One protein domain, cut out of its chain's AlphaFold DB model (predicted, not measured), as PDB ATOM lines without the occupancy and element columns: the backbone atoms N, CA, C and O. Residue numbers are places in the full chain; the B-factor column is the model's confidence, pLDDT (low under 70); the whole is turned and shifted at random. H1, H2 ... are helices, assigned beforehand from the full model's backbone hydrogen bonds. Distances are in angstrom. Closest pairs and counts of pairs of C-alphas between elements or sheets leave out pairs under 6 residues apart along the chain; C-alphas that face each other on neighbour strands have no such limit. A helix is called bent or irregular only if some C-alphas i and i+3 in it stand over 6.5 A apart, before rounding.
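Overview. This is residues 176 to 248, 382 to 414 and 429 to 461 of the 462 residues of the protein "BQ5605_C004g02712 protein" of Microbotryum silenes-dioicae (UniProt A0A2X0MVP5). Seven helices pack at mostly crossed angles, with H2 in the middle and H1, H3 and H7 packed on it; H6 packs on H3, and on the side away from H6 H4 and H5 make a crossed pair, with H5 towards one end of the longest axis. Two long stretches with no named element go with them: residues 439 to 455 loop from H6 round to H7, and residues 399 to 414 run from H5 back past the middle and end at a cut. The printed part has 139 residues with seven named helices, H1 to H7 in order along the chain, and no named strand, and its class is all helix. The whole is compact by its radius of gyration of the C-alphas, 15.5 A, and the C-alphas span 46 by 40 by 34 A along their three main axes.

Along the chain. H1 covers residues 176 to 187, is 16.1 A long from first to last C-alpha and begins with C-alpha 176 at (153.455, 162.523, 175.134). H2, residues 192 to 207, is 22.0 A long. H3, residues 216 to 232, is 24.4 A long and ends with C-alpha 232 at (170.216, 177.615, 173.868). H4, residues 238 to 248, is 15.7 A long and only just irregular: C-alphas 244 and 247 are 6.9 A apart. After the first cut, H5, residues 382 to 398, is 22.8 A long. After the second cut, H6, residues 431 to 438, is 10.9 A long and irregular, with C-alphas 432 and 435 7.7 A apart. H7, residues 456 to 459, is 5.8 A long and ends with C-alpha 459 at (159.778, 159.634, 163.657).

Arrangement. H2 is the hub and touches H1, H3 and H7. H1 and H2 form a helical hairpin at a steep tilt of 43 degrees, opposite ways; H1 touches H2 with residues 182 to 186 alone, and the closest C-alphas, of Trp 186 and Tyr 195, are 5.7 A apart. H3 touches H2 with residues 222 to 226 alone, closest at the C-alphas of Ser 203 and Lys 222, 6.6 A, at a steep tilt of 56 degrees, opposite ways. H7 touches H2, with the closest C-alphas, of Val 201 and Ala 459, 6.1 A apart. H6 touches H3, closest at the C-alphas of Asp 223 and Ile 431, 5.8 A, and their lines are about perpendicular at 76 degrees. H1 and H4 only just touch, with 3 pairs of C-alphas within 8 A; the closest, of Phe 187 and Leu 238, are 6.6 A apart, at a shallow tilt of 11 degrees, opposite ways. H5 touches H4 with residues 388 to 395 alone, closest at the C-alphas of Leu 238 and Phe 391, 5.4 A, at a steep tilt of 39 degrees, opposite ways. H5 is apart from H1, H2, H3, H6 and H7. In H1, H2 and H3 every O i to N i+4 pair is within hydrogen-bond range, against 5 of 7 in H4, 12 of 13 in H5 and 1 of 4 in H6, where 3 of 5 O i to N i+3 pairs are; H7 is too short for an O i to N i+4 pair.

Size, cuts and confidence. The C-alphas farthest apart are those of Arg 213 and Asp 382, 46.7 A. Residues 249 to 381 are not printed, and C-alphas 248 and 382 are 18.6 A apart across that cut; residues 415 to 428 are not printed either, with 16.2 A between C-alphas 414 and 429. The link from H6 to H7 is long, with 17 residues. The mean pLDDT of the printed part is 80.2, and residues 209 to 213, 414 and 435 to 461 are under 70.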
ATOM      1  N   VAL A 176     152.652 161.945 174.044       87.00
ATOM      2  CA  VAL A 176     153.455 162.523 175.134       87.00
ATOM      3  C   VAL A 176     154.672 161.661 175.477       87.00
ATOM      4  O   VAL A 176     155.753 162.207 175.672       87.00
ATOM      5  N   GLU A 177     154.557 160.332 175.446       88.75
ATOM      6  CA  GLU A 177     155.679 159.430 175.719       88.75
ATOM      7  C   GLU A 177     156.786 159.552 174.664       88.75
ATOM      8  O   GLU A 177     157.965 159.415 174.987       88.75
ATOM      9  N   VAL A 178     156.426 159.842 173.408       86.94
ATOM     10  CA  VAL A 178     157.401 160.054 172.330       86.94
ATOM     11  C   VAL A 178     158.116 161.390 172.518       86.94
ATOM     12  O   VAL A 178     159.333 161.454 172.357       86.94
ATOM     13  N   PHE A 179     157.401 162.445 172.917       88.88
ATOM     14  CA  PHE A 179     158.030 163.721 173.272       88.88
ATOM     15  C   PHE A 179     158.951 163.590 174.491       88.88
ATOM     16  O   PHE A 179     160.049 164.141 174.489       88.88
ATOM     17  N   GLU A 180     158.558 162.820 175.505       90.94
ATOM     18  CA  GLU A 180     159.417 162.529 176.655       90.94
ATOM     19  C   GLU A 180     160.665 161.728 176.259       90.94
ATOM     20  O   GLU A 180     161.752 162.012 176.765       90.94
ATOM     21  N   GLU A 181     160.544 160.762 175.344       90.38
ATOM     22  CA  GLU A 181     161.684 160.014 174.804       90.38
ATOM     23  C   GLU A 181     162.630 160.928 174.007       90.38
ATOM     24  O   GLU A 181     163.844 160.887 174.217       90.38
ATOM     25  N   LEU A 182     162.086 161.823 173.175       91.50
ATOM     26  CA  LEU A 182     162.865 162.839 172.462       91.50
ATOM     27  C   LEU A 182     163.589 163.785 173.424       91.50
ATOM     28  O   LEU A 182     164.777 164.039 173.235       91.50
ATOM     29  N   ASP A 183     162.922 164.254 174.479       93.00
ATOM     30  CA  ASP A 183     163.543 165.065 175.530       93.00
ATOM     31  C   ASP A 183     164.687 164.302 176.212       93.00
ATOM     32  O   ASP A 183     165.746 164.878 176.463       93.00
ATOM     33  N   GLN A 184     164.538 162.998 176.478       92.81
ATOM     34  CA  GLN A 184     165.625 162.192 177.047       92.81
ATOM     35  C   GLN A 184     166.832 162.112 176.109       92.81
ATOM     36  O   GLN A 184     167.952 162.370 176.556       92.81
ATOM     37  N   CYS A 185     166.624 161.798 174.829       92.56
ATOM     38  CA  CYS A 185     167.704 161.734 173.841       92.56
ATOM     39  C   CYS A 185     168.354 163.108 173.614       92.56
ATOM     40  O   CYS A 185     169.572 163.220 173.471       92.56
ATOM     41  N   TRP A 186     167.564 164.180 173.658       93.19
ATOM     42  CA  TRP A 186     168.052 165.538 173.464       93.19
ATOM     43  C   TRP A 186     168.861 166.042 174.665       93.19
ATOM     44  O   TRP A 186     169.915 166.667 174.500       93.19
ATOM     45  N   PHE A 187     168.384 165.768 175.881       94.06
ATOM     46  CA  PHE A 187     168.976 166.267 177.121       94.06
ATOM     47  C   PHE A 187     170.137 165.410 177.615       94.06
ATOM     48  O   PHE A 187     171.101 165.937 178.182       94.06
ATOM     49  N   PHE A 188     170.060 164.100 177.392       94.50
ATOM     50  CA  PHE A 188     171.017 163.111 177.875       94.50
ATOM     51  C   PHE A 188     171.541 162.209 176.749       94.50
ATOM     52  O   PHE A 188     171.528 160.985 176.910       94.50
ATOM     53  N   PRO A 189     172.043 162.780 175.637       93.31
ATOM     54  CA  PRO A 189     172.522 161.985 174.517       93.31
ATOM     55  C   PRO A 189     173.693 161.092 174.937       93.31
ATOM     56  O   PRO A 189     174.554 161.488 175.735       93.31
ATOM     57  N   VAL A 190     173.741 159.882 174.381       90.19
ATOM     58  CA  VAL A 190     174.818 158.914 174.650       90.19
ATOM     59  C   VAL A 190     176.130 159.371 174.015       90.19
ATOM     60  O   VAL A 190     177.200 159.257 174.622       90.19
ATOM     61  N   ASP A 191     176.041 159.907 172.801       89.38
ATOM     62  CA  ASP A 191     177.144 160.496 172.055       89.38
ATOM     63  C   ASP A 191     176.668 161.650 171.154       89.38
ATOM     64  O   ASP A 191     175.502 162.037 171.154       89.38
ATOM     65  N   GLU A 192     177.596 162.269 170.423       88.19
ATOM     66  CA  GLU A 192     177.284 163.400 169.539       88.19
ATOM     67  C   GLU A 192     176.373 162.995 168.370       88.19
ATOM     68  O   GLU A 192     175.549 163.799 167.944       88.19
ATOM     69  N   GLY A 193     176.480 161.757 167.877       87.81
ATOM     70  CA  GLY A 193     175.633 161.252 166.796       87.81
ATOM     71  C   GLY A 193     174.174 161.150 167.224       87.81
ATOM     72  O   GLY A 193     173.306 161.656 166.518       87.81
ATOM     73  N   ASP A 194     173.931 160.584 168.407       87.75
ATOM     74  CA  ASP A 194     172.607 160.474 169.040       87.75
ATOM     75  C   ASP A 194     171.943 161.850 169.228       87.75
ATOM     76  O   ASP A 194     170.778 162.065 168.888       87.75
ATOM     77  N   TYR A 195     172.727 162.840 169.670       90.69
ATOM     78  CA  TYR A 195     172.258 164.219 169.791       90.69
ATOM     79  C   TYR A 195     171.821 164.807 168.442       90.69
ATOM     80  O   TYR A 195     170.765 165.433 168.347       90.69
ATOM     81  N   TYR A 196     172.621 164.616 167.390       88.44
ATOM     82  CA  TYR A 196     172.295 165.146 166.068       88.44
ATOM     83  C   TYR A 196     171.115 164.436 165.418       88.44
ATOM     84  O   TYR A 196     170.275 165.120 164.844       88.44
ATOM     85  N   GLU A 197     171.018 163.112 165.543       88.19
ATOM     86  CA  GLU A 197     169.863 162.348 165.064       88.19
ATOM     87  C   GLU A 197     168.579 162.843 165.745       88.19
ATOM     88  O   GLU A 197     167.577 163.097 165.081       88.19
ATOM     89  N   THR A 198     168.639 163.114 167.051       91.38
ATOM     90  CA  THR A 198     167.507 163.684 167.794       91.38
ATOM     91  C   THR A 198     167.101 165.060 167.264       91.38
ATOM     92  O   THR A 198     165.919 165.318 167.046       91.38
ATOM     93  N   LEU A 199     168.063 165.954 167.010       91.25
ATOM     94  CA  LEU A 199     167.780 167.277 166.442       91.25
ATOM     95  C   LEU A 199     167.211 167.206 165.021       91.25
ATOM     96  O   LEU A 199     166.400 168.059 164.655       91.25
ATOM     97  N   GLU A 200     167.606 166.210 164.224       86.81
ATOM     98  CA  GLU A 200     166.980 165.957 162.925       86.81
ATOM     99  C   GLU A 200     165.524 165.544 163.078       86.81
ATOM    100  O   GLU A 200     164.675 166.142 162.422       86.81
ATOM    101  N   VAL A 201     165.225 164.605 163.977       88.94
ATOM    102  CA  VAL A 201     163.846 164.171 164.233       88.94
ATOM    103  C   VAL A 201     162.988 165.331 164.737       88.94
ATOM    104  O   VAL A 201     161.915 165.568 164.188       88.94
ATOM    105  N   ILE A 202     163.476 166.133 165.692       89.94
ATOM    106  CA  ILE A 202     162.779 167.354 166.130       89.94
ATOM    107  C   ILE A 202     162.555 168.285 164.933       89.94
ATOM    108  O   ILE A 202     161.445 168.761 164.711       89.94
ATOM    109  N   SER A 203     163.577 168.540 164.113       88.38
ATOM    110  CA  SER A 203     163.399 169.399 162.939       88.38
ATOM    111  C   SER A 203     162.340 168.853 161.978       88.38
ATOM    112  O   SER A 203     161.567 169.627 161.427       88.38
ATOM    113  N   GLU A 204     162.260 167.535 161.820       85.19
ATOM    114  CA  GLU A 204     161.318 166.894 160.918       85.19
ATOM    115  C   GLU A 204     159.877 167.009 161.411       85.19
ATOM    116  O   GLU A 204     158.996 167.402 160.649       85.19
ATOM    117  N   ILE A 205     159.649 166.740 162.695       86.38
ATOM    118  CA  ILE A 205     158.327 166.821 163.321       86.38
ATOM    119  C   ILE A 205     157.764 168.251 163.219       86.38
ATOM    120  O   ILE A 205     156.577 168.442 162.958       86.38
ATOM    121  N   PHE A 206     158.618 169.267 163.382       87.75
ATOM    122  CA  PHE A 206     158.183 170.662 163.470       87.75
ATOM    123  C   PHE A 206     158.209 171.438 162.138       87.75
ATOM    124  O   PHE A 206     157.470 172.421 162.005       87.75
ATOM    125  N   LEU A 207     159.055 171.052 161.172       87.06
ATOM    126  CA  LEU A 207     159.334 171.842 159.960       87.06
ATOM    127  C   LEU A 207     159.083 171.120 158.637       87.06
ATOM    128  O   LEU A 207     158.984 171.805 157.618       87.06
ATOM    129  N   SER A 208     159.033 169.788 158.606       74.94
ATOM    130  CA  SER A 208     159.043 169.076 157.326       74.94
ATOM    131  C   SER A 208     157.646 168.854 156.752       74.94
ATOM    132  O   SER A 208     156.758 168.319 157.409       74.94
ATOM    133  N   ASP A 209     157.511 169.171 155.465       65.94
ATOM    134  CA  ASP A 209     156.545 168.560 154.554       65.94
ATOM    135  C   ASP A 209     157.240 167.367 153.878       65.94
ATOM    136  O   ASP A 209     158.174 167.545 153.095       65.94
ATOM    137  N   TYR A 210     156.815 166.138 154.183       48.00
ATOM    138  CA  TYR A 210     157.421 164.911 153.642       48.00
ATOM    139  C   TYR A 210     157.362 164.824 152.100       48.00
ATOM    140  O   TYR A 210     158.088 164.035 151.492       48.00
ATOM    141  N   ASN A 211     156.496 165.613 151.452       47.28
ATOM    142  CA  ASN A 211     156.203 165.525 150.021       47.28
ATOM    143  C   ASN A 211     157.006 166.506 149.153       47.28
ATOM    144  O   ASN A 211     156.897 166.464 147.920       47.28
ATOM    145  N   HIS A 212     157.835 167.371 149.741       53.25
ATOM    146  CA  HIS A 212     158.622 168.352 148.997       53.25
ATOM    147  C   HIS A 212     160.127 168.140 149.179       53.25
ATOM    148  O   HIS A 212     160.635 167.931 150.275       53.25
ATOM    149  N   ARG A 213     160.866 168.177 148.058       56.81
ATOM    150  CA  ARG A 213     162.331 168.255 148.094       56.81
ATOM    151  C   ARG A 213     162.696 169.508 148.877       56.81
ATOM    152  O   ARG A 213     162.253 170.582 148.481       56.81
ATOM    153  N   GLU A 214     163.497 169.358 149.930       72.25
ATOM    154  CA  GLU A 214     164.059 170.495 150.654       72.25
ATOM    155  C   GLU A 214     164.724 171.443 149.637       72.25
ATOM    156  O   GLU A 214     165.652 171.057 148.916       72.25
ATOM    157  N   ASP A 215     164.192 172.659 149.515       83.94
ATOM    158  CA  ASP A 215     164.815 173.707 148.721       83.94
ATOM    159  C   ASP A 215     165.864 174.438 149.568       83.94
ATOM    160  O   ASP A 215     166.035 174.190 150.762       83.94
ATOM    161  N   SER A 216     166.629 175.340 148.953       85.19
ATOM    162  CA  SER A 216     167.679 176.046 149.689       85.19
ATOM    163  C   SER A 216     167.132 176.884 150.851       85.19
ATOM    164  O   SER A 216     167.805 176.993 151.871       85.19
ATOM    165  N   ALA A 217     165.919 177.433 150.737       85.50
ATOM    166  CA  ALA A 217     165.331 178.268 151.779       85.50
ATOM    167  C   ALA A 217     164.865 177.433 152.982       85.50
ATOM    168  O   ALA A 217     165.080 177.835 154.128       85.50
ATOM    169  N   SER A 218     164.282 176.254 152.748       84.56
ATOM    170  CA  SER A 218     163.874 175.347 153.821       84.56
ATOM    171  C   SER A 218     165.083 174.765 154.560       84.56
ATOM    172  O   SER A 218     165.072 174.717 155.793       84.56
ATOM    173  N   ILE A 219     166.163 174.433 153.841       86.94
ATOM    174  CA  ILE A 219     167.438 173.998 154.438       86.94
ATOM    175  C   ILE A 219     168.025 175.105 155.317       86.94
ATOM    176  O   ILE A 219     168.405 174.844 156.459       86.94
ATOM    177  N   GLU A 220     168.070 176.346 154.827       88.56
ATOM    178  CA  GLU A 220     168.575 177.490 155.595       88.56
ATOM    179  C   GLU A 220     167.740 177.755 156.854       88.56
ATOM    180  O   GLU A 220     168.293 178.008 157.930       88.56
ATOM    181  N   LEU A 221     166.410 177.664 156.756       89.38
ATOM    182  CA  LEU A 221     165.519 177.814 157.904       89.38
ATOM    183  C   LEU A 221     165.767 176.722 158.952       89.38
ATOM    184  O   LEU A 221     165.912 177.039 160.137       89.38
ATOM    185  N   LYS A 222     165.850 175.459 158.520       90.12
ATOM    186  CA  LYS A 222     166.129 174.302 159.379       90.12
ATOM    187  C   LYS A 222     167.481 174.432 160.069       90.12
ATOM    188  O   LYS A 222     167.540 174.333 161.293       90.12
ATOM    189  N   ASP A 223     168.536 174.757 159.326       89.81
ATOM    190  CA  ASP A 223     169.868 175.011 159.880       89.81
ATOM    191  C   ASP A 223     169.833 176.121 160.937       89.81
ATOM    192  O   ASP A 223     170.402 175.976 162.021       89.81
ATOM    193  N   ARG A 224     169.123 177.220 160.661       90.50
ATOM    194  CA  ARG A 224     168.993 178.347 161.591       90.50
ATOM    195  C   ARG A 224     168.282 177.944 162.883       90.50
ATOM    196  O   ARG A 224     168.728 178.333 163.961       90.50
ATOM    197  N   ILE A 225     167.182 177.194 162.792       92.19
ATOM    198  CA  ILE A 225     166.394 176.710 163.940       92.19
ATOM    199  C   ILE A 225     167.197 175.710 164.772       92.19
ATOM    200  O   ILE A 225     167.368 175.910 165.974       92.19
ATOM    201  N   VAL A 226     167.774 174.692 164.136       91.81
ATOM    202  CA  VAL A 226     168.588 173.681 164.819       91.81
ATOM    203  C   VAL A 226     169.795 174.321 165.507       91.81
ATOM    204  O   VAL A 226     170.085 174.021 166.665       91.81
ATOM    205  N   ASN A 227     170.462 175.279 164.860       90.75
ATOM    206  CA  ASN A 227     171.558 176.009 165.493       90.75
ATOM    207  C   ASN A 227     171.096 176.825 166.714       90.75
ATOM    208  O   ASN A 227     171.855 176.967 167.673       90.75
ATOM    209  N   THR A 228     169.859 177.333 166.729       92.75
ATOM    210  CA  THR A 228     169.273 177.959 167.927       92.75
ATOM    211  C   THR A 228     169.108 176.947 169.059       92.75
ATOM    212  O   THR A 228     169.512 177.239 170.188       92.75
ATOM    213  N   PHE A 229     168.627 175.739 168.766       93.56
ATOM    214  CA  PHE A 229     168.495 174.666 169.759       93.56
ATOM    215  C   PHE A 229     169.850 174.282 170.355       93.56
ATOM    216  O   PHE A 229     170.005 174.246 171.576       93.56
ATOM    217  N   ILE A 230     170.867 174.117 169.510       92.06
ATOM    218  CA  ILE A 230     172.237 173.811 169.942       92.06
ATOM    219  C   ILE A 230     172.816 174.927 170.813       92.06
ATOM    220  O   ILE A 230     173.506 174.654 171.794       92.06
ATOM    221  N   ARG A 231     172.558 176.198 170.494       91.44
ATOM    222  CA  ARG A 231     173.053 177.317 171.310       91.44
ATOM    223  C   ARG A 231     172.360 177.393 172.666       91.44
ATOM    224  O   ARG A 231     173.034 177.638 173.666       91.44
ATOM    225  N   ARG A 232     171.038 177.207 172.714       91.81
ATOM    226  CA  ARG A 232     170.216 177.615 173.868       91.81
ATOM    227  C   ARG A 232     169.731 176.475 174.750       91.81
ATOM    228  O   ARG A 232     169.650 176.672 175.956       91.81
ATOM    229  N   TYR A 233     169.507 175.297 174.184       93.69
ATOM    230  CA  TYR A 233     168.845 174.174 174.855       93.69
ATOM    231  C   TYR A 233     169.650 172.875 174.707       93.69
ATOM    232  O   TYR A 233     169.112 171.794 174.517       93.69
ATOM    233  N   ASN A 234     170.977 172.980 174.761       93.44
ATOM    234  CA  ASN A 234     171.865 171.818 174.731       93.44
ATOM    235  C   ASN A 234     172.062 171.208 176.139       93.44
ATOM    236  O   ASN A 234     171.719 171.847 177.138       93.44
ATOM    237  N   PRO A 235     172.714 170.035 176.253       95.00
ATOM    238  CA  PRO A 235     172.974 169.361 177.532       95.00
ATOM    239  C   PRO A 235     173.762 170.145 178.602       95.00
ATOM    240  O   PRO A 235     173.843 169.716 179.750       95.00
ATOM    241  N   TYR A 236     174.338 171.305 178.273       93.88
ATOM    242  CA  TYR A 236     174.964 172.224 179.236       93.88
ATOM    243  C   TYR A 236     174.008 173.316 179.746       93.88
ATOM    244  O   TYR A 236     174.377 174.093 180.623       93.88
ATOM    245  N   ARG A 237     172.791 173.399 179.196       93.50
ATOM    246  CA  ARG A 237     171.752 174.399 179.496       93.50
ATOM    247  C   ARG A 237     170.407 173.746 179.839       93.50
ATOM    248  O   ARG A 237     169.344 174.311 179.595       93.50
ATOM    249  N   LEU A 238     170.463 172.556 180.433       94.69
ATOM    250  CA  LEU A 238     169.285 171.745 180.731       94.69
ATOM    251  C   LEU A 238     168.216 172.421 181.601       94.69
ATOM    252  O   LEU A 238     167.048 172.169 181.336       94.69
ATOM    253  N   PRO A 239     168.526 173.277 182.597       94.19
ATOM    254  CA  PRO A 239     167.472 173.970 183.338       94.19
ATOM    255  C   PRO A 239     166.557 174.807 182.436       94.19
ATOM    256  O   PRO A 239     165.341 174.743 182.578       94.19
ATOM    257  N   SER A 240     167.127 175.543 181.476       92.31
ATOM    258  CA  SER A 240     166.341 176.315 180.511       92.31
ATOM    259  C   SER A 240     165.582 175.403 179.555       92.31
ATOM    260  O   SER A 240     164.424 175.673 179.273       92.31
ATOM    261  N   ALA A 241     166.205 174.311 179.095       93.31
ATOM    262  CA  ALA A 241     165.540 173.323 178.248       93.31
ATOM    263  C   ALA A 241     164.316 172.702 178.953       93.31
ATOM    264  O   ALA A 241     163.232 172.663 178.386       93.31
ATOM    265  N   LEU A 242     164.456 172.343 180.233       93.06
ATOM    266  CA  LEU A 242     163.368 171.826 181.064       93.06
ATOM    267  C   LEU A 242     162.209 172.823 181.200       93.06
ATOM    268  O   LEU A 242     161.054 172.417 181.112       93.06
ATOM    269  N   GLU A 243     162.500 174.109 181.430       93.00
ATOM    270  CA  GLU A 243     161.455 175.134 181.576       93.00
ATOM    271  C   GLU A 243     160.634 175.301 180.292       93.00
ATOM    272  O   GLU A 243     159.420 175.490 180.362       93.00
ATOM    273  N   VAL A 244     161.273 175.191 179.123       91.81
ATOM    274  CA  VAL A 244     160.607 175.400 177.829       91.81
ATOM    275  C   VAL A 244     159.956 174.145 177.246       91.81
ATOM    276  O   VAL A 244     159.089 174.296 176.387       91.81
ATOM    277  N   THR A 245     160.337 172.928 177.661       91.06
ATOM    278  CA  THR A 245     159.709 171.683 177.170       91.06
ATOM    279  C   THR A 245     158.629 171.162 178.108       91.06
ATOM    280  O   THR A 245     157.516 170.899 177.656       91.06
ATOM    281  N   ARG A 246     158.889 171.098 179.419       88.94
ATOM    282  CA  ARG A 246     158.017 170.402 180.376       88.94
ATOM    283  C   ARG A 246     156.557 170.868 180.377       88.94
ATOM    284  O   ARG A 246     155.683 170.002 180.441       88.94
ATOM    285  N   PRO A 247     156.232 172.175 180.322       90.38
ATOM    286  CA  PRO A 247     154.836 172.604 180.278       90.38
ATOM    287  C   PRO A 247     154.050 172.031 179.090       90.38
ATOM    288  O   PRO A 247     152.844 171.847 179.213       90.38
ATOM    289  N   ASN A 248     154.715 171.688 177.979       88.25
ATOM    290  CA  ASN A 248     154.069 171.095 176.804       88.25
ATOM    291  C   ASN A 248     153.643 169.632 177.021       88.25
ATOM    292  O   ASN A 248     152.818 169.132 176.266       88.25
ATOM    293  N   ASP A 382     157.972 170.307 193.957       97.19
ATOM    294  CA  ASP A 382     159.091 169.636 194.624       97.19
ATOM    295  C   ASP A 382     159.881 168.732 193.666       97.19
ATOM    296  O   ASP A 382     161.118 168.790 193.635       97.19
ATOM    297  N   LEU A 383     159.192 167.966 192.813       95.69
ATOM    298  CA  LEU A 383     159.827 167.149 191.773       95.69
ATOM    299  C   LEU A 383     160.607 168.011 190.770       95.69
ATOM    300  O   LEU A 383     161.748 167.693 190.430       95.69
ATOM    301  N   THR A 384     160.028 169.133 190.333       95.50
ATOM    302  CA  THR A 384     160.681 170.075 189.408       95.50
ATOM    303  C   THR A 384     161.914 170.697 190.037       95.50
ATOM    304  O   THR A 384     162.962 170.772 189.402       95.50
ATOM    305  N   ARG A 385     161.832 171.093 191.309       97.12
ATOM    306  CA  ARG A 385     162.969 171.656 192.038       97.12
ATOM    307  C   ARG A 385     164.130 170.662 192.096       97.12
ATOM    308  O   ARG A 385     165.269 171.039 191.821       97.12
ATOM    309  N   ALA A 386     163.850 169.393 192.394       96.75
ATOM    310  CA  ALA A 386     164.862 168.338 192.391       96.75
ATOM    311  C   ALA A 386     165.473 168.117 190.993       96.75
ATOM    312  O   ALA A 386     166.692 167.966 190.867       96.75
ATOM    313  N   GLN A 387     164.654 168.152 189.937       95.25
ATOM    314  CA  GLN A 387     165.125 168.051 188.553       95.25
ATOM    315  C   GLN A 387     166.024 169.223 188.153       95.25
ATOM    316  O   GLN A 387     167.100 168.978 187.617       95.25
ATOM    317  N   ILE A 388     165.652 170.470 188.467       95.69
ATOM    318  CA  ILE A 388     166.459 171.667 188.169       95.69
ATOM    319  C   ILE A 388     167.863 171.538 188.775       95.69
ATOM    320  O   ILE A 388     168.858 171.804 188.095       95.69
ATOM    321  N   VAL A 389     167.965 171.074 190.026       95.56
ATOM    322  CA  VAL A 389     169.258 170.834 190.691       95.56
ATOM    323  C   VAL A 389     170.065 169.769 189.944       95.56
ATOM    324  O   VAL A 389     171.216 170.015 189.580       95.56
ATOM    325  N   LYS A 390     169.454 168.614 189.649       94.88
ATOM    326  CA  LYS A 390     170.103 167.521 188.907       94.88
ATOM    327  C   LYS A 390     170.577 167.972 187.519       94.88
ATOM    328  O   LYS A 390     171.680 167.632 187.101       94.88
ATOM    329  N   PHE A 391     169.758 168.740 186.808       95.06
ATOM    330  CA  PHE A 391     170.020 169.208 185.446       95.06
ATOM    331  C   PHE A 391     171.150 170.242 185.425       95.06
ATOM    332  O   PHE A 391     172.020 170.190 184.556       95.06
ATOM    333  N   SER A 392     171.190 171.123 186.427       93.31
ATOM    334  CA  SER A 392     172.287 172.081 186.616       93.31
ATOM    335  C   SER A 392     173.625 171.370 186.852       93.31
ATOM    336  O   SER A 392     174.645 171.758 186.282       93.31
ATOM    337  N   GLN A 393     173.621 170.295 187.648       94.19
ATOM    338  CA  GLN A 393     174.811 169.474 187.897       94.19
ATOM    339  C   GLN A 393     175.234 168.680 186.660       94.19
ATOM    340  O   GLN A 393     176.425 168.592 186.375       94.19
ATOM    341  N   TYR A 394     174.290 168.136 185.886       93.62
ATOM    342  CA  TYR A 394     174.613 167.316 184.717       93.62
ATOM    343  C   TYR A 394     175.487 168.065 183.703       93.62
ATOM    344  O   TYR A 394     176.550 167.571 183.327       93.62
ATOM    345  N   GLY A 395     175.091 169.273 183.299       86.50
ATOM    346  CA  GLY A 395     175.859 170.061 182.332       86.50
ATOM    347  C   GLY A 395     177.264 170.421 182.828       86.50
ATOM    348  O   GLY A 395     178.233 170.335 182.076       86.50
ATOM    349  N   ALA A 396     177.392 170.787 184.106       87.44
ATOM    350  CA  ALA A 396     178.664 171.205 184.694       87.44
ATOM    351  C   ALA A 396     179.604 170.025 185.008       87.44
ATOM    352  O   ALA A 396     180.816 170.113 184.806       87.44
ATOM    353  N   GLU A 397     179.057 168.913 185.497       92.81
ATOM    354  CA  GLU A 397     179.824 167.846 186.143       92.81
ATOM    355  C   GLU A 397     179.802 166.529 185.370       92.81
ATOM    356  O   GLU A 397     180.732 165.740 185.528       92.81
ATOM    357  N   VAL A 398     178.831 166.301 184.482       92.50
ATOM    358  CA  VAL A 398     178.622 164.997 183.823       92.50
ATOM    359  C   VAL A 398     178.821 165.065 182.312       92.50
ATOM    360  O   VAL A 398     179.566 164.250 181.769       92.50
ATOM    361  N   CYS A 399     178.219 166.034 181.621       92.19
ATOM    362  CA  CYS A 399     178.314 166.123 180.166       92.19
ATOM    363  C   CYS A 399     179.764 166.392 179.728       92.19
ATOM    364  O   CYS A 399     180.441 167.283 180.253       92.19
ATOM    365  N   ARG A 400     180.270 165.590 178.784       92.50
ATOM    366  CA  ARG A 400     181.619 165.739 178.192       92.50
ATOM    367  C   ARG A 400     181.610 165.838 176.669       92.50
ATOM    368  O   ARG A 400     182.664 166.054 176.071       92.50
ATOM    369  N   LEU A 401     180.431 165.719 176.064       89.56
ATOM    370  CA  LEU A 401     180.228 165.761 174.619       89.56
ATOM    371  C   LEU A 401     180.550 167.149 174.060       89.56
ATOM    372  O   LEU A 401     180.395 168.158 174.761       89.56
ATOM    373  N   GLN A 402     181.028 167.208 172.821       87.31
ATOM    374  CA  GLN A 402     181.347 168.447 172.125       87.31
ATOM    375  C   GLN A 402     180.299 168.705 171.051       87.31
ATOM    376  O   GLN A 402     180.197 167.990 170.071       87.31
ATOM    377  N   PHE A 403     179.548 169.789 171.208       84.19
ATOM    378  CA  PHE A 403     178.574 170.204 170.206       84.19
ATOM    379  C   PHE A 403     179.121 171.434 169.478       84.19
ATOM    380  O   PHE A 403     179.104 172.535 170.051       84.19
ATOM    381  N   PRO A 404     179.668 171.288 168.258       79.19
ATOM    382  CA  PRO A 404     179.852 172.404 167.345       79.19
ATOM    383  C   PRO A 404     178.660 173.369 167.387       79.19
ATOM    384  O   PRO A 404     177.512 172.946 167.384       79.19
ATOM    385  N   GLY A 405     178.927 174.670 167.499       81.12
ATOM    386  CA  GLY A 405     177.878 175.692 167.582       81.12
ATOM    387  C   GLY A 405     177.419 176.081 168.995       81.12
ATOM    388  O   GLY A 405     176.920 177.188 169.172       81.12
ATOM    389  N   ARG A 406     177.661 175.275 170.044       85.12
ATOM    390  CA  ARG A 406     177.158 175.575 171.413       85.12
ATOM    391  C   ARG A 406     177.691 176.868 172.043       85.12
ATOM    392  O   ARG A 406     177.089 177.414 172.964       85.12
ATOM    393  N   TYR A 407     178.865 177.311 171.595       83.44
ATOM    394  CA  TYR A 407     179.509 178.555 172.029       83.44
ATOM    395  C   TYR A 407     179.420 179.655 170.972       83.44
ATOM    396  O   TYR A 407     180.013 180.723 171.151       83.44
ATOM    397  N   THR A 408     178.728 179.393 169.859       83.94
ATOM    398  CA  THR A 408     178.409 180.432 168.889       83.94
ATOM    399  C   THR A 408     177.561 181.465 169.608       83.94
ATOM    400  O   THR A 408     176.577 181.128 170.264       83.94
ATOM    401  N   ALA A 409     178.006 182.715 169.542       83.81
ATOM    402  CA  ALA A 409     177.283 183.819 170.143       83.81
ATOM    403  C   ALA A 409     175.941 183.991 169.423       83.81
ATOM    404  O   ALA A 409     175.855 183.731 168.219       83.81
ATOM    405  N   ASP A 410     174.906 184.420 170.138       85.88
ATOM    406  CA  ASP A 410     173.635 184.708 169.488       85.88
ATOM    407  C   ASP A 410     173.789 185.909 168.529       85.88
ATOM    408  O   ASP A 410     174.685 186.743 168.718       85.88
ATOM    409  N   PRO A 411     172.938 186.045 167.492       81.94
ATOM    410  CA  PRO A 411     173.091 187.090 166.472       81.94
ATOM    411  C   PRO A 411     173.197 188.519 167.034       81.94
ATOM    412  O   PRO A 411     173.895 189.366 166.477       81.94
ATOM    413  N   TRP A 412     172.557 188.790 168.174       82.94
ATOM    414  CA  TRP A 412     172.604 190.090 168.849       82.94
ATOM    415  C   TRP A 412     173.903 190.369 169.618       82.94
ATOM    416  O   TRP A 412     174.234 191.534 169.845       82.94
ATOM    417  N   ASP A 413     174.683 189.343 169.960       78.38
ATOM    418  CA  ASP A 413     175.967 189.489 170.657       78.38
ATOM    419  C   ASP A 413     177.108 189.897 169.708       78.38
ATOM    420  O   ASP A 413     178.145 190.419 170.132       78.38
ATOM    421  N   VAL A 414     176.938 189.673 168.399       59.41
ATOM    422  CA  VAL A 414     177.988 189.863 167.380       59.41
ATOM    423  C   VAL A 414     178.372 191.338 167.215       59.41
ATOM    424  O   VAL A 414     179.538 191.649 166.956       59.41
ATOM    425  N   TRP A 429     179.168 176.143 161.459       74.88
ATOM    426  CA  TRP A 429     178.726 174.759 161.507       74.88
ATOM    427  C   TRP A 429     177.201 174.764 161.366       74.88
ATOM    428  O   TRP A 429     176.514 175.519 162.060       74.88
ATOM    429  N   THR A 430     176.682 173.949 160.454       79.75
ATOM    430  CA  THR A 430     175.247 173.732 160.289       79.75
ATOM    431  C   THR A 430     174.966 172.244 160.165       79.75
ATOM    432  O   THR A 430     175.836 171.469 159.747       79.75
ATOM    433  N   ILE A 431     173.750 171.834 160.526       78.50
ATOM    434  CA  ILE A 431     173.372 170.421 160.506       78.50
ATOM    435  C   ILE A 431     173.383 169.854 159.082       78.50
ATOM    436  O   ILE A 431     173.825 168.718 158.893       78.50
ATOM    437  N   SER A 432     173.011 170.656 158.075       80.12
ATOM    438  CA  SER A 432     173.074 170.275 156.658       80.12
ATOM    439  C   SER A 432     174.506 170.053 156.151       80.12
ATOM    440  O   SER A 432     174.735 169.228 155.266       80.12
ATOM    441  N   ARG A 433     175.503 170.730 156.740       78.00
ATOM    442  CA  ARG A 433     176.923 170.647 156.353       78.00
ATOM    443  C   ARG A 433     177.758 169.729 157.243       78.00
ATOM    444  O   ARG A 433     178.967 169.626 157.031       78.00
ATOM    445  N   ARG A 434     177.150 169.034 158.212       71.56
ATOM    446  CA  ARG A 434     177.889 168.212 159.189       71.56
ATOM    447  C   ARG A 434     178.764 167.139 158.540       71.56
ATOM    448  O   ARG A 434     179.909 166.975 158.937       71.56
ATOM    449  N   HIS A 435     178.293 166.512 157.461       68.44
ATOM    450  CA  HIS A 435     179.030 165.468 156.740       68.44
ATOM    451  C   HIS A 435     180.360 165.967 156.143       68.44
ATOM    452  O   HIS A 435     181.321 165.211 156.062       68.44
ATOM    453  N   VAL A 436     180.453 167.254 155.786       61.31
ATOM    454  CA  VAL A 436     181.690 167.892 155.289       61.31
ATOM    455  C   VAL A 436     182.713 168.107 156.420       61.31
ATOM    456  O   VAL A 436     183.908 168.308 156.180       61.31
ATOM    457  N   LEU A 437     182.254 168.085 157.674       55.59
ATOM    458  CA  LEU A 437     183.049 168.341 158.874       55.59
ATOM    459  C   LEU A 437     183.364 167.054 159.653       55.59
ATOM    460  O   LEU A 437     184.453 166.965 160.222       55.59
ATOM    461  N   ASP A 438     182.484 166.051 159.615       55.59
ATOM    462  CA  ASP A 438     182.643 164.744 160.271       55.59
ATOM    463  C   ASP A 438     183.820 163.933 159.710       55.59
ATOM    464  O   ASP A 438     184.489 163.220 160.460       55.59
ATOM    465  N   ASP A 439     184.185 164.127 158.437       54.22
ATOM    466  CA  ASP A 439     185.410 163.552 157.850       54.22
ATOM    467  C   ASP A 439     186.693 163.976 158.601       54.22
ATOM    468  O   ASP A 439     187.741 163.341 158.465       54.22
ATOM    469  N   ARG A 440     186.627 165.026 159.434       49.75
ATOM    470  CA  ARG A 440     187.740 165.495 160.278       49.75
ATOM    471  C   ARG A 440     187.747 164.874 161.680       49.75
ATOM    472  O   ARG A 440     188.768 164.964 162.361       49.75
ATOM    473  N   PHE A 441     186.650 164.246 162.107       47.75
ATOM    474  CA  PHE A 441     186.439 163.723 163.460       47.75
ATOM    475  C   PHE A 441     186.006 162.248 163.413       47.75
ATOM    476  O   PHE A 441     184.895 161.887 163.781       47.75
ATOM    477  N   GLN A 442     186.898 161.356 162.971       41.22
ATOM    478  CA  GLN A 442     186.656 159.910 163.038       41.22
ATOM    479  C   GLN A 442     186.742 159.402 164.489       41.22
ATOM    480  O   GLN A 442     187.776 158.893 164.923       41.22
ATOM    481  N   ALA A 443     185.655 159.521 165.252       44.03
ATOM    482  CA  ALA A 443     185.463 158.741 166.469       44.03
ATOM    483  C   ALA A 443     184.730 157.425 166.130       44.03
ATOM    484  O   ALA A 443     183.783 157.431 165.340       44.03
ATOM    485  N   PRO A 444     185.143 156.274 166.692       42.88
ATOM    486  CA  PRO A 444     184.445 155.014 166.473       42.88
ATOM    487  C   PRO A 444     183.037 155.078 167.080       42.88
ATOM    488  O   PRO A 444     182.892 155.271 168.287       42.88
ATOM    489  N   ARG A 445     182.011 154.881 166.240       43.00
ATOM    490  CA  ARG A 445     180.613 154.742 166.671       43.00
ATOM    491  C   ARG A 445     180.513 153.560 167.639       43.00
ATOM    492  O   ARG A 445     180.770 152.419 167.247       43.00
ATOM    493  N   LYS A 446     180.191 153.820 168.907       42.16
ATOM    494  CA  LYS A 446     179.793 152.756 169.835       42.16
ATOM    495  C   LYS A 446     178.328 152.395 169.554       42.16
ATOM    496  O   LYS A 446     177.574 153.257 169.119       42.16
ATOM    497  N   PRO A 447     177.924 151.131 169.750       35.75
ATOM    498  CA  PRO A 447     176.526 150.750 169.602       35.75
ATOM    499  C   PRO A 447     175.644 151.495 170.617       35.75
ATOM    500  O   PRO A 447     176.086 151.772 171.734       35.75
ATOM    501  N   MET A 448     174.418 151.794 170.176       43.50
ATOM    502  CA  MET A 448     173.364 152.533 170.881       43.50
ATOM    503  C   MET A 448     173.066 152.003 172.297       43.50
ATOM    504  O   MET A 448     173.364 150.854 172.623       43.50
ATOM    505  N   ASN A 449     172.467 152.884 173.112       43.12
ATOM    506  CA  ASN A 449     171.944 152.702 174.477       43.12
ATOM    507  C   ASN A 449     171.548 151.240 174.826       43.12
ATOM    508  O   ASN A 449     170.908 150.580 174.007       43.12
ATOM    509  N   PRO A 450     171.817 150.737 176.054       40.50
ATOM    510  CA  PRO A 450     171.311 149.442 176.541       40.50
ATOM    511  C   PRO A 450     169.792 149.184 176.387       40.50
ATOM    512  O   PRO A 450     169.373 148.042 176.554       40.50
ATOM    513  N   GLN A 451     168.974 150.194 176.067       51.97
ATOM    514  CA  GLN A 451     167.534 150.075 175.785       51.97
ATOM    515  C   GLN A 451     167.176 149.841 174.298       51.97
ATOM    516  O   GLN A 451     166.050 149.451 174.012       51.97
ATOM    517  N   GLY A 452     168.115 150.005 173.357       41.81
ATOM    518  CA  GLY A 452     168.007 149.476 171.987       41.81
ATOM    519  C   GLY A 452     166.948 150.074 171.046       41.81
ATOM    520  O   GLY A 452     166.651 149.437 170.036       41.81
ATOM    521  N   ILE A 453     166.380 151.253 171.320       50.56
ATOM    522  CA  ILE A 453     165.466 151.933 170.383       50.56
ATOM    523  C   ILE A 453     166.278 152.901 169.510       50.56
ATOM    524  O   ILE A 453     167.038 153.715 170.024       50.56
ATOM    525  N   SER A 454     166.151 152.767 168.188       52.03
ATOM    526  CA  SER A 454     166.756 153.684 167.210       52.03
ATOM    527  C   SER A 454     165.934 154.968 167.141       52.03
ATOM    528  O   SER A 454     164.713 154.880 167.018       52.03
ATOM    529  N   VAL A 455     166.572 156.141 167.172       53.00
ATOM    530  CA  VAL A 455     165.889 157.449 167.104       53.00
ATOM    531  C   VAL A 455     165.100 157.590 165.793       53.00
ATOM    532  O   VAL A 455     163.979 158.095 165.799       53.00
ATOM    533  N   SER A 456     165.579 156.991 164.697       53.62
ATOM    534  CA  SER A 456     164.825 156.847 163.441       53.62
ATOM    535  C   SER A 456     163.449 156.165 163.572       53.62
ATOM    536  O   SER A 456     162.568 156.424 162.766       53.62
ATOM    537  N   VAL A 457     163.242 155.291 164.565       58.97
ATOM    538  CA  VAL A 457     161.954 154.604 164.800       58.97
ATOM    539  C   VAL A 457     160.949 155.526 165.497       58.97
ATOM    540  O   VAL A 457     159.754 155.254 165.457       58.97
ATOM    541  N   LEU A 458     161.399 156.616 166.127       59.22
ATOM    542  CA  LEU A 458     160.518 157.571 166.805       59.22
ATOM    543  C   LEU A 458     159.776 158.468 165.820       59.22
ATOM    544  O   LEU A 458     158.604 158.752 166.039       59.22
ATOM    545  N   ALA A 459     160.419 158.851 164.713       60.09
ATOM    546  CA  ALA A 459     159.778 159.634 163.657       60.09
ATOM    547  C   ALA A 459     158.594 158.891 163.009       60.09
ATOM    548  O   ALA A 459     157.605 159.522 162.664       60.09
ATOM    549  N   ASP A 460     158.674 157.557 162.911       62.53
ATOM    550  CA  ASP A 460     157.616 156.699 162.354       62.53
ATOM    551  C   ASP A 460     156.445 156.447 163.331       62.53
ATOM    552  O   ASP A 460     155.469 155.785 162.970       62.53
ATOM    553  N   ARG A 461     156.554 156.897 164.591       62.47
ATOM    554  CA  ARG A 461     155.502 156.752 165.615       62.47
ATOM    555  C   ARG A 461     154.564 157.960 165.709       62.47
ATOM    556  O   ARG A 461     153.542 157.827 166.382       62.47
TER     557      ARG A 461